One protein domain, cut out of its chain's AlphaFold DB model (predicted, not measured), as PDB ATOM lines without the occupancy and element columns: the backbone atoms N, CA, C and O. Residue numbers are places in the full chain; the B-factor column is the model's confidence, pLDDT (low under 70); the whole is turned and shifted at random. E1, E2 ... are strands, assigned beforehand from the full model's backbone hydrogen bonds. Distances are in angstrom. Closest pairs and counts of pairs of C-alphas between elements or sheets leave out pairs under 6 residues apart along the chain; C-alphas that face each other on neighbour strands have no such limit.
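This is residues 41 to 58 and 75 to 177 of the 189 residues of an uncharacterized protein of Diaporthe helianthi (UniProt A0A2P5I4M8). Two antiparallel sheets sit partly face to face as a sandwich with crossed strands: a larger sheet of six strands, curled like part of a barrel, and a strongly twisted sheet of five. The long, bent hairpin of E8 and E9 belongs to the curled sheet, and the smaller sheet meets that sheet mainly through E1, E7 and E11, while its edges E2 and E6 lie farther off. The printed part has 121 residues with no named helix and eleven named strands, E1 to E11 in chain order; the sheet orders are E3 E4 E5 E9 E8 E10 and E2 E1 E11 E7 E6, and both are antiparallel throughout. The class is all strand, though under half of the residues, 59 of 121, are in named elements. The whole is compact, with a radius of gyration of the C-alphas of 14.1 A and spans of 44 by 31 by 29 A.

In the larger sheet, E8, residues 137 to 146, and E9, residues 149 to 158, are the longest strands by residues, measuring 23.1 A and 24.6 A from first to last C-alpha. E8 begins at C-alpha 137, (101.825, 161.383, 130.798). E5, residues 107 to 114, is 22.3 A long, and E4, residues 92 to 97, is 16.6 A long. The edge strands are E3, residues 77 to 79, and E10, residues 169 to 171. In the smaller sheet, E1 is residues 41 to 44, with C-alpha 41 at (106.406, 166.628, 148.198), and E2 is residues 47 to 50. E6 is residues 121 to 124 and E7 is residues 127 to 130. E11, residues 174 to 176, ends at C-alpha 176, (109.472, 171.594, 145.217).

In the larger sheet E8 and E9 form a hairpin; N 140 and O 155 are 2.8 A apart, and N 151 and O 144 are 2.9 A apart, both within hydrogen-bond range. E8 bends by 68 degrees at residue 143 and E9 by 53 degrees at residue 154. E10 is the antiparallel neighbour of E8, with N 141 and O 170 within hydrogen-bond range at 2.8 A. E5 pairs in a staggered way, with E9 over residues 107 to 109, where N 108 and O 156 are 2.8 A apart, and with E4 over residues 110 to 114, where N 96 and O 111 are 2.8 A apart. E3, E4 and E5 make a meander, each strand the antiparallel neighbour of the one before; N 78 of E3 and O 93 of E4 are within hydrogen-bond range at 2.8 A. Across this sheet the way turns by 178 degrees. In the smaller sheet, N 42 and O 49 of the hairpin E1 and E2 are 2.9 A apart, N 41 and O 175 of E1 and E11 are 2.9 A apart, N 128 and O 174 of E7 and E11 are 2.9 A apart, and N 129 and O 122 of the hairpin E6 and E7 are 2.8 A apart. The two sheets make a sandwich, two sheets face to face, with their strands at 73 degrees. Between them, the closest C-alphas of E1 and E8 are those of Ile 44 and Ala 141, 7.0 A apart. E10 runs on into E11 at 63 degrees. E2 and E9 are apart.

The C-alphas farthest apart are those of Asp 82 and Asn 162, 44.2 A. Residues 59 to 74 are not printed; C-alphas 58 and 75 are 17.4 A apart across this cut, in the link E2 to E3. The link E3 to E4 is long. The mean pLDDT of the printed part is 76.0, and 39 residues are under 70, among them residues 43 to 58 and 82 to 88.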
ATOM      1  N   ALA A  41     107.612 167.288 147.731       57.75
ATOM      2  CA  ALA A  41     106.406 166.628 148.198       57.75
ATOM      3  C   ALA A  41     105.461 166.312 147.040       57.75
ATOM      4  O   ALA A  41     105.464 166.984 146.006       57.75
ATOM      5  N   MET A  42     104.620 165.304 147.244       70.50
ATOM      6  CA  MET A  42     103.500 164.992 146.363       70.50
ATOM      7  C   MET A  42     102.184 165.444 146.996       70.50
ATOM      8  O   MET A  42     102.005 165.362 148.212       70.50
ATOM      9  N   ASN A  43     101.258 165.927 146.175       65.12
ATOM     10  CA  ASN A  43      99.910 166.286 146.604       65.12
ATOM     11  C   ASN A  43      98.942 165.131 146.325       65.12
ATOM     12  O   ASN A  43      98.508 164.941 145.184       65.12
ATOM     13  N   ILE A  44      98.604 164.358 147.350       64.00
ATOM     14  CA  ILE A  44      97.636 163.264 147.250       64.00
ATOM     15  C   ILE A  44      96.316 163.755 147.822       64.00
ATOM     16  O   ILE A  44      96.210 163.986 149.025       64.00
ATOM     17  N   SER A  45      95.296 163.905 146.976       67.69
ATOM     18  CA  SER A  45      93.939 164.260 147.417       67.69
ATOM     19  C   SER A  45      93.873 165.518 148.310       67.69
ATOM     20  O   SER A  45      93.078 165.589 149.246       67.69
ATOM     21  N   GLY A  46      94.722 166.519 148.039       51.38
ATOM     22  CA  GLY A  46      94.807 167.771 148.804       51.38
ATOM     23  C   GLY A  46      95.788 167.741 149.981       51.38
ATOM     24  O   GLY A  46      95.985 168.772 150.625       51.38
ATOM     25  N   TYR A  47      96.419 166.598 150.259       50.00
ATOM     26  CA  TYR A  47      97.415 166.441 151.316       50.00
ATOM     27  C   TYR A  47      98.831 166.485 150.743       50.00
ATOM     28  O   TYR A  47      99.163 165.738 149.825       50.00
ATOM     29  N   ILE A  48      99.676 167.338 151.321       49.91
ATOM     30  CA  ILE A  48     101.103 167.403 150.998       49.91
ATOM     31  C   ILE A  48     101.826 166.299 151.768       49.91
ATOM     32  O   ILE A  48     101.847 166.310 152.999       49.91
ATOM     33  N   VAL A  49     102.411 165.353 151.039       52.88
ATOM     34  CA  VAL A  49     103.189 164.241 151.588       52.88
ATOM     35  C   VAL A  49     104.656 164.451 151.205       52.88
ATOM     36  O   VAL A  49     104.954 164.408 150.007       52.88
ATOM     37  N   PRO A  50     105.569 164.706 152.169       55.19
ATOM     38  CA  PRO A  50     106.999 164.771 151.887       55.19
ATOM     39  C   PRO A  50     107.468 163.498 151.194       55.19
ATOM     40  O   PRO A  50     107.085 162.395 151.588       55.19
ATOM     41  N   LEU A  51     108.314 163.653 150.182       52.41
ATOM     42  CA  LEU A  51     109.000 162.526 149.575       52.41
ATOM     43  C   LEU A  51     110.289 162.255 150.349       52.41
ATOM     44  O   LEU A  51     111.063 163.171 150.625       52.41
ATOM     45  N   THR A  52     110.511 160.990 150.688       50.84
ATOM     46  CA  THR A  52     111.743 160.509 151.313       50.84
ATOM     47  C   THR A  52     112.459 159.611 150.317       50.84
ATOM     48  O   THR A  52     111.837 158.718 149.745       50.84
ATOM     49  N   ALA A  53     113.750 159.850 150.085       45.94
ATOM     50  CA  ALA A  53     114.538 159.000 149.203       45.94
ATOM     51  C   ALA A  53     114.844 157.662 149.890       45.94
ATOM     52  O   ALA A  53     115.369 157.629 151.003       45.94
ATOM     53  N   THR A  54     114.551 156.561 149.205       40.62
ATOM     54  CA  THR A  54     115.051 155.226 149.545       40.62
ATOM     55  C   THR A  54     116.195 154.895 148.591       40.62
ATOM     56  O   THR A  54     116.006 154.914 147.376       40.62
ATOM     57  N   TYR A  55     117.394 154.667 149.132       37.69
ATOM     58  CA  TYR A  55     118.615 154.459 148.348       37.69
ATOM     59  C   TYR A  55     118.575 153.139 147.571       37.69
ATOM     60  O   TYR A  55     118.453 152.078 148.178       37.69
ATOM     61  N   PHE A  56     118.771 153.210 146.252       42.34
ATOM     62  CA  PHE A  56     118.996 152.050 145.393       42.34
ATOM     63  C   PHE A  56     120.120 152.337 144.397       42.34
ATOM     64  O   PHE A  56     120.133 153.369 143.728       42.34
ATOM     65  N   GLU A  57     121.083 151.419 144.310       30.39
ATOM     66  CA  GLU A  57     122.263 151.559 143.458       30.39
ATOM     67  C   GLU A  57     121.892 151.429 141.974       30.39
ATOM     68  O   GLU A  57     121.656 150.332 141.470       30.39
ATOM     69  N   SER A  58     121.898 152.535 141.233       29.62
ATOM     70  CA  SER A  58     122.036 152.501 139.776       29.62
ATOM     71  C   SER A  58     122.869 153.696 139.320       29.62
ATOM     72  O   SER A  58     122.886 154.710 140.007       29.62
ATOM     73  N   ALA A  75     117.351 170.333 136.564       64.00
ATOM     74  CA  ALA A  75     117.562 169.154 137.388       64.00
ATOM     75  C   ALA A  75     116.861 169.343 138.732       64.00
ATOM     76  O   ALA A  75     117.055 170.352 139.417       64.00
ATOM     77  N   VAL A  76     116.067 168.353 139.132       69.56
ATOM     78  CA  VAL A  76     115.452 168.339 140.459       69.56
ATOM     79  C   VAL A  76     116.351 167.563 141.403       69.56
ATOM     80  O   VAL A  76     116.676 166.403 141.157       69.56
ATOM     81  N   VAL A  77     116.747 168.224 142.485       66.31
ATOM     82  CA  VAL A  77     117.765 167.739 143.408       66.31
ATOM     83  C   VAL A  77     117.225 167.698 144.838       66.31
ATOM     84  O   VAL A  77     116.527 168.613 145.285       66.31
ATOM     85  N   LEU A  78     117.575 166.633 145.551       68.50
ATOM     86  CA  LEU A  78     117.352 166.405 146.972       68.50
ATOM     87  C   LEU A  78     118.698 166.479 147.698       68.50
ATOM     88  O   LEU A  78     119.549 165.615 147.513       68.50
ATOM     89  N   ASP A  79     118.896 167.500 148.527       66.00
ATOM     90  CA  ASP A  79     120.057 167.557 149.417       66.00
ATOM     91  C   ASP A  79     119.728 166.830 150.726       66.00
ATOM     92  O   ASP A  79     118.878 167.282 151.495       66.00
ATOM     93  N   LEU A  80     120.371 165.683 150.937       68.94
ATOM     94  CA  LEU A  80     120.235 164.825 152.115       68.94
ATOM     95  C   LEU A  80     121.520 164.818 152.956       68.94
ATOM     96  O   LEU A  80     121.691 163.955 153.814       68.94
ATOM     97  N   THR A  81     122.447 165.749 152.707       70.69
ATOM     98  CA  THR A  81     123.769 165.790 153.358       70.69
ATOM     99  C   THR A  81     123.673 165.855 154.884       70.69
ATOM    100  O   THR A  81     124.455 165.212 155.578       70.69
ATOM    101  N   ASP A  82     122.687 166.585 155.405       69.69
ATOM    102  CA  ASP A  82     122.514 166.820 156.841       69.69
ATOM    103  C   ASP A  82     121.188 166.256 157.389       69.69
ATOM    104  O   ASP A  82     120.727 166.707 158.439       69.69
ATOM    105  N   ASP A  83     120.540 165.306 156.698       64.88
ATOM    106  CA  ASP A  83     119.258 164.740 157.148       64.88
ATOM    107  C   ASP A  83     119.470 163.526 158.077       64.88
ATOM    108  O   ASP A  83     119.857 162.449 157.618       64.88
ATOM    109  N   PRO A  84     119.207 163.649 159.395       62.31
ATOM    110  CA  PRO A  84     119.434 162.564 160.345       62.31
ATOM    111  C   PRO A  84     118.320 161.504 160.335       62.31
ATOM    112  O   PRO A  84     118.422 160.517 161.067       62.31
ATOM    113  N   TYR A  85     117.238 161.715 159.583       60.78
ATOM    114  CA  TYR A  85     116.060 160.847 159.563       60.78
ATOM    115  C   TYR A  85     115.985 159.958 158.319       60.78
ATOM    116  O   TYR A  85     115.111 159.092 158.244       60.78
ATOM    117  N   VAL A  86     116.895 160.142 157.361       65.06
ATOM    118  CA  VAL A  86     116.956 159.356 156.129       65.06
ATOM    119  C   VAL A  86     118.029 158.276 156.244       65.06
ATOM    120  O   VAL A  86     119.121 158.503 156.753       65.06
ATOM    121  N   THR A  87     117.707 157.064 155.789       67.50
ATOM    122  CA  THR A  87     118.618 155.907 155.821       67.50
ATOM    123  C   THR A  87     119.579 155.853 154.631       67.50
ATOM    124  O   THR A  87     120.475 155.010 154.609       67.50
ATOM    125  N   ALA A  88     119.393 156.723 153.636       68.25
ATOM    126  CA  ALA A  88     120.284 156.865 152.493       68.25
ATOM    127  C   ALA A  88     121.634 157.493 152.905       68.25
ATOM    128  O   ALA A  88     121.682 158.261 153.869       68.25
ATOM    129  N   PRO A  89     122.734 157.207 152.181       78.94
ATOM    130  CA  PRO A  89     123.999 157.912 152.370       78.94
ATOM    131  C   PRO A  89     123.829 159.442 152.319       78.94
ATOM    132  O   PRO A  89     123.086 159.930 151.463       78.94
ATOM    133  N   PRO A  90     124.534 160.213 153.165       76.69
ATOM    134  CA  PRO A  90     124.547 161.667 153.061       76.69
ATOM    135  C   PRO A  90     125.029 162.116 151.683       76.69
ATOM    136  O   PRO A  90     126.045 161.620 151.192       76.69
ATOM    137  N   GLY A  91     124.328 163.067 151.075       75.00
ATOM    138  CA  GLY A  91     124.750 163.658 149.814       75.00
ATOM    139  C   GLY A  91     123.611 164.277 149.027       75.00
ATOM    140  O   GLY A  91     122.495 164.451 149.519       75.00
ATOM    141  N   VAL A  92     123.922 164.614 147.782       67.75
ATOM    142  CA  VAL A  92     123.025 165.318 146.873       67.75
ATOM    143  C   VAL A  92     122.503 164.328 145.839       67.75
ATOM    144  O   VAL A  92     123.282 163.703 145.127       67.75
ATOM    145  N   TYR A  93     121.187 164.174 145.757       76.06
ATOM    146  CA  TYR A  93     120.529 163.178 144.917       76.06
ATOM    147  C   TYR A  93     119.740 163.844 143.797       76.06
ATOM    148  O   TYR A  93     118.910 164.711 144.067       76.06
ATOM    149  N   GLY A  94     119.934 163.420 142.553       76.12
ATOM    150  CA  GLY A  94     119.083 163.828 141.437       76.12
ATOM    151  C   GLY A  94     117.865 162.932 141.313       76.12
ATOM    152  O   GLY A  94     117.973 161.714 141.454       76.12
ATOM    153  N   LEU A  95     116.707 163.519 141.020       81.44
ATOM    154  CA  LEU A  95     115.548 162.734 140.620       81.44
ATOM    155  C   LEU A  95     115.730 162.173 139.209       81.44
ATOM    156  O   LEU A  95     116.197 162.859 138.303       81.44
ATOM    157  N   PHE A  96     115.271 160.943 139.026       85.88
ATOM    158  CA  PHE A  96     115.190 160.251 137.752       85.88
ATOM    159  C   PHE A  96     113.784 159.683 137.566       85.88
ATOM    160  O   PHE A  96     113.275 158.960 138.424       85.88
ATOM    161  N   ALA A  97     113.163 159.983 136.429       89.06
ATOM    162  CA  ALA A  97     111.901 159.390 136.016       89.06
ATOM    163  C   ALA A  97     112.083 158.766 134.630       89.06
ATOM    164  O   ALA A  97     112.361 159.462 133.655       89.06
ATOM    165  N   ALA A  98     111.947 157.444 134.539       87.88
ATOM    166  CA  ALA A  98     112.051 156.757 133.258       87.88
ATOM    167  C   ALA A  98     110.855 157.096 132.357       87.88
ATOM    168  O   ALA A  98     109.714 157.155 132.821       87.88
ATOM    169  N   ASP A  99     111.109 157.262 131.058       87.56
ATOM    170  CA  ASP A  99     110.053 157.461 130.071       87.56
ATOM    171  C   ASP A  99     109.160 156.205 129.969       87.56
ATOM    172  O   ASP A  99     109.651 155.135 129.589       87.56
ATOM    173  N   PRO A 100     107.849 156.299 130.269       87.12
ATOM    174  CA  PRO A 100     106.928 155.172 130.159       87.12
ATOM    175  C   PRO A 100     106.599 154.790 128.703       87.12
ATOM    176  O   PRO A 100     105.949 153.768 128.463       87.12
ATOM    177  N   GLY A 101     107.012 155.598 127.724       86.06
ATOM    178  CA  GLY A 101     106.649 155.441 126.323       86.06
ATOM    179  C   GLY A 101     105.149 155.640 126.081       86.06
ATOM    180  O   GLY A 101     104.424 156.192 126.908       86.06
ATOM    181  N   GLY A 102     104.673 155.189 124.915       84.88
ATOM    182  CA  GLY A 102     103.295 155.413 124.458       84.88
ATOM    183  C   GLY A 102     102.263 154.378 124.922       84.88
ATOM    184  O   GLY A 102     101.110 154.448 124.502       84.88
ATOM    185  N   SER A 103     102.657 153.399 125.737       86.25
ATOM    186  CA  SER A 103     101.754 152.349 126.221       86.25
ATOM    187  C   SER A 103     100.830 152.901 127.299       86.25
ATOM    188  O   SER A 103     101.310 153.506 128.251       86.25
ATOM    189  N   HIS A 104      99.521 152.675 127.181       88.94
ATOM    190  CA  HIS A 104      98.542 153.075 128.197       88.94
ATOM    191  C   HIS A 104      98.713 152.298 129.505       88.94
ATOM    192  O   HIS A 104      99.011 151.103 129.480       88.94
ATOM    193  N   GLY A 105      98.484 152.975 130.633       88.69
ATOM    194  CA  GLY A 105      98.487 152.353 131.959       88.69
ATOM    195  C   GLY A 105      99.877 152.013 132.510       88.69
ATOM    196  O   GLY A 105      99.983 151.374 133.556       88.69
ATOM    197  N   PHE A 106     100.956 152.404 131.823       91.75
ATOM    198  CA  PHE A 106     102.313 152.094 132.262       91.75
ATOM    199  C   PHE A 106     102.833 153.168 133.219       91.75
ATOM    200  O   PHE A 106     102.732 154.362 132.944       91.75
ATOM    201  N   VAL A 107     103.418 152.738 134.337       91.44
ATOM    202  CA  VAL A 107     104.032 153.612 135.343       91.44
ATOM    203  C   VAL A 107     105.421 153.101 135.688       91.44
ATOM    204  O   VAL A 107     105.616 151.899 135.870       91.44
ATOM    205  N   SER A 108     106.363 154.026 135.819       88.75
ATOM    206  CA  SER A 108     107.701 153.785 136.349       88.75
ATOM    207  C   SER A 108     107.873 154.540 137.655       88.75
ATOM    208  O   SER A 108     107.378 155.655 137.816       88.75
ATOM    209  N   GLU A 109     108.567 153.918 138.596       86.31
ATOM    210  CA  GLU A 109     108.931 154.569 139.845       86.31
ATOM    211  C   GLU A 109     109.904 155.726 139.588       86.31
ATOM    212  O   GLU A 109     110.771 155.641 138.715       86.31
ATOM    213  N   VAL A 110     109.741 156.810 140.346       87.56
ATOM    214  CA  VAL A 110     110.711 157.905 140.361       87.56
ATOM    215  C   VAL A 110     111.796 157.566 141.364       87.56
ATOM    216  O   VAL A 110     111.518 157.380 142.548       87.56
ATOM    217  N   MET A 111     113.032 157.517 140.891       84.31
ATOM    218  CA  MET A 111     114.195 157.220 141.715       84.31
ATOM    219  C   MET A 111     114.921 158.509 142.094       84.31
ATOM    220  O   MET A 111     114.830 159.516 141.394       84.31
ATOM    221  N   ALA A 112     115.650 158.470 143.205       78.38
ATOM    222  CA  ALA A 112     116.602 159.503 143.582       78.38
ATOM    223  C   ALA A 112     117.992 158.867 143.627       78.38
ATOM    224  O   ALA A 112     118.208 157.932 144.403       78.38
ATOM    225  N   THR A 113     118.925 159.364 142.818       78.19
ATOM    226  CA  THR A 113     120.255 158.760 142.664       78.19
ATOM    227  C   THR A 113     121.346 159.707 143.146       78.19
ATOM    228  O   THR A 113     121.358 160.886 142.793       78.19
ATOM    229  N   LEU A 114     122.250 159.187 143.981       74.81
ATOM    230  CA  LEU A 114     123.341 159.950 144.590       74.81
ATOM    231  C   LEU A 114     124.312 160.461 143.521       74.81
ATOM    232  O   LEU A 114     124.768 159.684 142.685       74.81
ATOM    233  N   ASP A 115     124.654 161.745 143.602       72.56
ATOM    234  CA  ASP A 115     125.593 162.449 142.721       72.56
ATOM    235  C   ASP A 115     125.210 162.433 141.229       72.56
ATOM    236  O   ASP A 115     126.041 162.708 140.360       72.56
ATOM    237  N   GLU A 116     123.940 162.164 140.915       76.00
ATOM    238  CA  GLU A 116     123.409 162.219 139.551       76.00
ATOM    239  C   GLU A 116     122.497 163.423 139.341       76.00
ATOM    240  O   GLU A 116     121.909 163.964 140.274       76.00
ATOM    241  N   GLN A 117     122.385 163.864 138.088       70.44
ATOM    242  CA  GLN A 117     121.479 164.934 137.683       70.44
ATOM    243  C   GLN A 117     120.855 164.584 136.337       70.44
ATOM    244  O   GLN A 117     121.560 164.310 135.363       70.44
ATOM    245  N   HIS A 118     119.528 164.633 136.277       74.31
ATOM    246  CA  HIS A 118     118.767 164.462 135.046       74.31
ATOM    247  C   HIS A 118     118.072 165.773 134.696       74.31
ATOM    248  O   HIS A 118     117.362 166.339 135.519       74.31
ATOM    249  N   PHE A 119     118.279 166.238 133.465       75.25
ATOM    250  CA  PHE A 119     117.800 167.531 132.971       75.25
ATOM    251  C   PHE A 119     116.568 167.352 132.079       75.25
ATOM    252  O   PHE A 119     116.579 167.687 130.898       75.25
ATOM    253  N   GLU A 120     115.535 166.719 132.630       83.62
ATOM    254  CA  GLU A 120     114.264 166.453 131.936       83.62
ATOM    255  C   GLU A 120     113.070 167.051 132.693       83.62
ATOM    256  O   GLU A 120     111.913 166.775 132.376       83.62
ATOM    257  N   PHE A 121     113.348 167.911 133.673       82.69
ATOM    258  CA  PHE A 121     112.346 168.538 134.519       82.69
ATOM    259  C   PHE A 121     112.200 170.017 134.197       82.69
ATOM    260  O   PHE A 121     113.084 170.642 133.613       82.69
ATOM    261  N   SER A 122     111.070 170.569 134.614       81.75
ATOM    262  CA  SER A 122     110.827 172.005 134.668       81.75
ATOM    263  C   SER A 122     110.367 172.371 136.068       81.75
ATOM    264  O   SER A 122     109.573 171.636 136.662       81.75
ATOM    265  N   VAL A 123     110.837 173.493 136.612       75.31
ATOM    266  CA  VAL A 123     110.337 173.992 137.897       75.31
ATOM    267  C   VAL A 123     109.753 175.389 137.743       75.31
ATOM    268  O   VAL A 123     110.465 176.379 137.600       75.31
ATOM    269  N   LEU A 124     108.426 175.487 137.824       73.81
ATOM    270  CA  LEU A 124     107.701 176.749 137.679       73.81
ATOM    271  C   LEU A 124     106.823 177.001 138.902       73.81
ATOM    272  O   LEU A 124     105.924 176.222 139.205       73.81
ATOM    273  N   ASN A 125     107.062 178.110 139.608       75.06
ATOM    274  CA  ASN A 125     106.335 178.473 140.835       75.06
ATOM    275  C   ASN A 125     106.325 177.353 141.895       75.06
ATOM    276  O   ASN A 125     105.330 177.155 142.590       75.06
ATOM    277  N   GLY A 126     107.419 176.593 141.993       71.25
ATOM    278  CA  GLY A 126     107.537 175.450 142.900       71.25
ATOM    279  C   GLY A 126     106.818 174.185 142.425       71.25
ATOM    280  O   GLY A 126     106.891 173.175 143.106       71.25
ATOM    281  N   HIS A 127     106.153 174.185 141.270       78.56
ATOM    282  CA  HIS A 127     105.632 172.959 140.668       78.56
ATOM    283  C   HIS A 127     106.685 172.314 139.780       78.56
ATOM    284  O   HIS A 127     107.289 172.990 138.949       78.56
ATOM    285  N   VAL A 128     106.861 171.006 139.941       82.31
ATOM    286  CA  VAL A 128     107.785 170.210 139.136       82.31
ATOM    287  C   VAL A 128     107.021 169.552 137.993       82.31
ATOM    288  O   VAL A 128     106.133 168.723 138.213       82.31
ATOM    289  N   GLY A 129     107.371 169.909 136.764       87.00
ATOM    290  CA  GLY A 129     106.996 169.187 135.556       87.00
ATOM    291  C   GLY A 129     108.088 168.207 135.135       87.00
ATOM    292  O   GLY A 129     109.256 168.381 135.474       87.00
ATOM    293  N   HIS A 130     107.705 167.191 134.365       88.44
ATOM    294  CA  HIS A 130     108.636 166.342 133.624       88.44
ATOM    295  C   HIS A 130     108.325 166.441 132.138       88.44
ATOM    296  O   HIS A 130     107.161 166.607 131.749       88.44
ATOM    297  N   ARG A 131     109.360 166.343 131.307       86.94
ATOM    298  CA  ARG A 131     109.216 166.339 129.859       86.94
ATOM    299  C   ARG A 131     108.311 165.180 129.460       86.94
ATOM    300  O   ARG A 131     108.570 164.027 129.803       86.94
ATOM    301  N   MET A 132     107.256 165.506 128.722       85.94
ATOM    302  CA  MET A 132     106.416 164.501 128.090       85.94
ATOM    303  C   MET A 132     107.035 164.110 126.754       85.94
ATOM    304  O   MET A 132     107.361 164.974 125.940       85.94
ATOM    305  N   THR A 133     107.189 162.818 126.521       81.00
ATOM    306  CA  THR A 133     107.802 162.290 125.290       81.00
ATOM    307  C   THR A 133     106.781 161.629 124.368       81.00
ATOM    308  O   THR A 133     107.068 161.409 123.191       81.00
ATOM    309  N   SER A 134     105.591 161.287 124.879       78.88
ATOM    310  CA  SER A 134     104.581 160.547 124.118       78.88
ATOM    311  C   SER A 134     103.142 160.783 124.616       78.88
ATOM    312  O   SER A 134     102.713 161.932 124.657       78.88
ATOM    313  N   ALA A 135     102.375 159.716 124.901       78.00
ATOM    314  CA  ALA A 135     100.964 159.736 125.308       78.00
ATOM    315  C   ALA A 135     100.710 160.666 126.513       78.00
ATOM    316  O   ALA A 135     101.645 161.198 127.096       78.00
ATOM    317  N   SER A 136      99.446 160.853 126.917       86.25
ATOM    318  CA  SER A 136      99.110 161.648 128.107       86.25
ATOM    319  C   SER A 136      99.832 161.102 129.344       86.25
ATOM    320  O   SER A 136      99.399 160.104 129.929       86.25
ATOM    321  N   GLN A 137     100.945 161.746 129.698       91.69
ATOM    322  CA  GLN A 137     101.825 161.383 130.798       91.69
ATOM    323  C   GLN A 137     101.582 162.314 131.992       91.69
ATOM    324  O   GLN A 137     101.239 163.485 131.819       91.69
ATOM    325  N   ALA A 138     101.713 161.786 133.205       93.81
ATOM    326  CA  ALA A 138     101.484 162.537 134.433       93.81
ATOM    327  C   ALA A 138     102.231 161.935 135.628       93.81
ATOM    328  O   ALA A 138     102.716 160.801 135.597       93.81
ATOM    329  N   TRP A 139     102.271 162.714 136.710       93.62
ATOM    330  CA  TRP A 139     102.691 162.239 138.018       93.62
ATOM    331  C   TRP A 139     101.591 161.408 138.671       93.62
ATOM    332  O   TRP A 139     100.421 161.809 138.716       93.62
ATOM    333  N   PHE A 140     101.994 160.290 139.261       91.69
ATOM    334  CA  PHE A 140     101.128 159.395 140.011       91.69
ATOM    335  C   PHE A 140     101.705 159.100 141.395       91.69
ATOM    336  O   PHE A 140     102.914 158.980 141.568       91.69
ATOM    337  N   ALA A 141     100.825 158.951 142.378       86.50
ATOM    338  CA  ALA A 141     101.133 158.341 143.660       86.50
ATOM    339  C   ALA A 141     100.595 156.908 143.636       86.50
ATOM    340  O   ALA A 141      99.382 156.697 143.601       86.50
ATOM    341  N   CYS A 142     101.487 155.923 143.612       84.12
ATOM    342  CA  CYS A 142     101.123 154.517 143.480       84.12
ATOM    343  C   CYS A 142     101.286 153.782 144.809       84.12
ATOM    344  O   CYS A 142     102.355 153.806 145.421       84.12
ATOM    345  N   ALA A 143     100.236 153.092 145.251       82.31
ATOM    346  CA  ALA A 143     100.287 152.242 146.431       82.31
ATOM    347  C   ALA A 143     101.136 150.999 146.130       82.31
ATOM    348  O   ALA A 143     100.725 150.125 145.362       82.31
ATOM    349  N   ARG A 144     102.319 150.903 146.739       72.62
ATOM    350  CA  ARG A 144     103.242 149.776 146.554       72.62
ATOM    351  C   ARG A 144     103.835 149.308 147.874       72.62
ATOM    352  O   ARG A 144     103.673 149.937 148.917       72.62
ATOM    353  N   THR A 145     104.493 148.159 147.801       72.00
ATOM    354  CA  THR A 145     105.348 147.643 148.864       72.00
ATOM    355  C   THR A 145     106.738 147.467 148.281       72.00
ATOM    356  O   THR A 145     106.914 146.632 147.396       72.00
ATOM    357  N   ILE A 146     107.700 148.243 148.769       64.44
ATOM    358  CA  ILE A 146     109.100 148.193 148.342       64.44
ATOM    359  C   ILE A 146     109.918 147.793 149.561       64.44
ATOM    360  O   ILE A 146     109.782 148.394 150.622       64.44
ATOM    361  N   GLU A 147     110.662 146.692 149.446       66.00
ATOM    362  CA  GLU A 147     111.479 146.132 150.537       66.00
ATOM    363  C   GLU A 147     110.729 145.945 151.872       66.00
ATOM    364  O   GLU A 147     111.261 146.132 152.962       66.00
ATOM    365  N   GLY A 148     109.450 145.566 151.795       61.53
ATOM    366  CA  GLY A 148     108.600 145.360 152.973       61.53
ATOM    367  C   GLY A 148     107.980 146.638 153.548       61.53
ATOM    368  O   GLY A 148     107.118 146.545 154.423       61.53
ATOM    369  N   VAL A 149     108.329 147.812 153.017       59.12
ATOM    370  CA  VAL A 149     107.690 149.086 153.354       59.12
ATOM    371  C   VAL A 149     106.514 149.316 152.417       59.12
ATOM    372  O   VAL A 149     106.676 149.527 151.216       59.12
ATOM    373  N   ARG A 150     105.301 149.264 152.969       68.00
ATOM    374  CA  ARG A 150     104.080 149.607 152.240       68.00
ATOM    375  C   ARG A 150     103.830 151.110 152.333       68.00
ATOM    376  O   ARG A 150     103.770 151.650 153.433       68.00
ATOM    377  N   GLY A 151     103.615 151.758 151.196       68.25
ATOM    378  CA  GLY A 151     103.416 153.202 151.125       68.25
ATOM    379  C   GLY A 151     102.882 153.663 149.775       68.25
ATOM    380  O   GLY A 151     102.607 152.853 148.888       68.25
ATOM    381  N   ALA A 152     102.713 154.975 149.645       75.25
ATOM    382  CA  ALA A 152     102.502 155.627 148.362       75.25
ATOM    383  C   ALA A 152     103.864 156.091 147.835       75.25
ATOM    384  O   ALA A 152     104.577 156.805 148.536       75.25
ATOM    385  N   PHE A 153     104.209 155.673 146.623       78.62
ATOM    386  CA  PHE A 153     105.477 155.995 145.977       78.62
ATOM    387  C   PHE A 153     105.218 156.882 144.767       78.62
ATOM    388  O   PHE A 153     104.249 156.666 144.031       78.62
ATOM    389  N   LEU A 154     106.074 157.885 144.570       86.75
ATOM    390  CA  LEU A 154     105.988 158.749 143.402       86.75
ATOM    391  C   LEU A 154     106.328 157.942 142.145       86.75
ATOM    392  O   LEU A 154     107.271 157.154 142.110       86.75
ATOM    393  N   SER A 155     105.538 158.124 141.100       90.69
ATOM    394  CA  SER A 155     105.710 157.456 139.817       90.69
ATOM    395  C   SER A 155     105.435 158.423 138.669       90.69
ATOM    396  O   SER A 155     104.615 159.336 138.793       90.69
ATOM    397  N   TRP A 156     106.103 158.204 137.543       93.44
ATOM    398  CA  TRP A 156     105.830 158.859 136.267       93.44
ATOM    399  C   TRP A 156     105.236 157.832 135.310       93.44
ATOM    400  O   TRP A 156     105.711 156.697 135.239       93.44
ATOM    401  N   GLY A 157     104.172 158.180 134.601       94.31
ATOM    402  CA  GLY A 157     103.481 157.195 133.778       94.31
ATOM    403  C   GLY A 157     102.477 157.789 132.820       94.31
ATOM    404  O   GLY A 157     102.369 159.007 132.705       94.31
ATOM    405  N   THR A 158     101.719 156.924 132.162       95.12
ATOM    406  CA  THR A 158     100.633 157.273 131.244       95.12
ATOM    407  C   THR A 158      99.274 156.943 131.845       95.12
ATOM    408  O   THR A 158      99.124 155.998 132.619       95.12
ATOM    409  N   PHE A 159      98.245 157.693 131.452       94.44
ATOM    410  CA  PHE A 159      96.867 157.312 131.759       94.44
ATOM    411  C   PHE A 159      96.456 156.020 131.035       94.44
ATOM    412  O   PHE A 159      96.959 155.673 129.957       94.44
ATOM    413  N   GLU A 160      95.482 155.331 131.620       93.94
ATOM    414  CA  GLU A 160      94.761 154.232 130.985       93.94
ATOM    415  C   GLU A 160      93.999 154.719 129.739       93.94
ATOM    416  O   GLU A 160      93.745 155.912 129.552       93.94
ATOM    417  N   SER A 161      93.575 153.789 128.880       91.69
ATOM    418  CA  SER A 161      92.831 154.120 127.646       91.69
ATOM    419  C   SER A 161      91.509 154.869 127.892       91.69
ATOM    420  O   SER A 161      91.032 155.604 127.030       91.69
ATOM    421  N   ASN A 162      90.930 154.727 129.085       91.88
ATOM    422  CA  ASN A 162      89.732 155.433 129.548       91.88
ATOM    423  C   ASN A 162      90.049 156.786 130.227       91.88
ATOM    424  O   ASN A 162      89.164 157.369 130.852       91.88
ATOM    425  N   SER A 163      91.293 157.271 130.137       90.69
ATOM    426  CA  SER A 163      91.801 158.471 130.825       90.69
ATOM    427  C   SER A 163      91.817 158.393 132.360       90.69
ATOM    428  O   SER A 163      91.986 159.419 133.017       90.69
ATOM    429  N   SER A 164      91.653 157.208 132.959       94.19
ATOM    430  CA  SER A 164      91.818 157.031 134.405       94.19
ATOM    431  C   SER A 164      93.281 156.832 134.785       94.19
ATOM    432  O   SER A 164      94.111 156.441 133.961       94.19
ATOM    433  N   ALA A 165      93.601 157.087 136.055       93.62
ATOM    434  CA  ALA A 165      94.901 156.715 136.594       93.62
ATOM    435  C   ALA A 165      95.114 155.187 136.480       93.62
ATOM    436  O   ALA A 165      94.131 154.435 136.544       93.62
ATOM    437  N   PRO A 166      96.368 154.727 136.319       94.12
ATOM    438  CA  PRO A 166      96.718 153.308 136.319       94.12
ATOM    439  C   PRO A 166      96.286 152.590 137.596       94.12
ATOM    440  O   PRO A 166      96.171 153.196 138.666       94.12
ATOM    441  N   TYR A 167      96.056 151.279 137.504       92.69
ATOM    442  CA  TYR A 167      95.605 150.490 138.653       92.69
ATOM    443  C   TYR A 167      96.544 150.628 139.865       92.69
ATOM    444  O   TYR A 167      97.752 150.412 139.771       92.69
ATOM    445  N   GLY A 168      95.961 150.934 141.028       88.94
ATOM    446  CA  GLY A 168      96.705 151.124 142.276       88.94
ATOM    447  C   GLY A 168      97.398 152.482 142.393       88.94
ATOM    448  O   GLY A 168      98.177 152.672 143.327       88.94
ATOM    449  N   CYS A 169      97.117 153.413 141.482       91.81
ATOM    450  CA  CYS A 169      97.678 154.753 141.471       91.81
ATOM    451  C   CYS A 169      96.593 155.833 141.486       91.81
ATOM    452  O   CYS A 169      95.481 155.643 140.995       91.81
ATOM    453  N   GLU A 170      96.956 157.002 142.001       91.50
ATOM    454  CA  GLU A 170      96.161 158.227 141.932       91.50
ATOM    455  C   GLU A 170      96.987 159.323 141.254       91.50
ATOM    456  O   GLU A 170      98.197 159.414 141.470       91.50
ATOM    457  N   SER A 171      96.360 160.156 140.417       90.94
ATOM    458  CA  SER A 171      97.050 161.312 139.829       90.94
ATOM    459  C   SER A 171      97.473 162.271 140.940       90.94
ATOM    460  O   SER A 171      96.693 162.569 141.845       90.94
ATOM    461  N   THR A 172      98.699 162.776 140.857       87.56
ATOM    462  CA  THR A 172      99.251 163.711 141.840       87.56
ATOM    463  C   THR A 172      99.935 164.890 141.150       87.56
ATOM    464  O   THR A 172     100.018 164.963 139.926       87.56
ATOM    465  N   SER A 173     100.408 165.843 141.945       86.94
ATOM    466  CA  SER A 173     101.328 166.886 141.502       86.94
ATOM    467  C   SER A 173     102.538 166.899 142.421       86.94
ATOM    468  O   SER A 173     102.411 166.639 143.619       86.94
ATOM    469  N   VAL A 174     103.702 167.194 141.850       81.31
ATOM    470  CA  VAL A 174     104.956 167.300 142.590       81.31
ATOM    471  C   VAL A 174     105.255 168.771 142.818       81.31
ATOM    472  O   VAL A 174     105.202 169.583 141.889       81.31
ATOM    473  N   VAL A 175     105.548 169.110 144.066       78.50
ATOM    474  CA  VAL A 175     105.929 170.457 144.472       78.50
ATOM    475  C   VAL A 175     107.304 170.432 145.118       78.50
ATOM    476  O   VAL A 175     107.574 169.639 146.020       78.50
ATOM    477  N   GLN A 176     108.175 171.308 144.641       69.94
ATOM    478  CA  GLN A 176     109.472 171.594 145.217       69.94
ATOM    479  C   GLN A 176     109.390 172.891 146.008       69.94
ATOM    480  O   GLN A 176     108.772 173.873 145.585       69.94
ATOM    481  N   ASN A 177     110.040 172.901 147.162       65.38
ATOM    482  CA  ASN A 177     110.055 174.061 148.023       65.38
ATOM    483  C   ASN A 177     111.476 174.584 148.228       65.38
ATOM    484  O   ASN A 177     112.310 173.952 148.869       65.38
TER     485      ASN A 177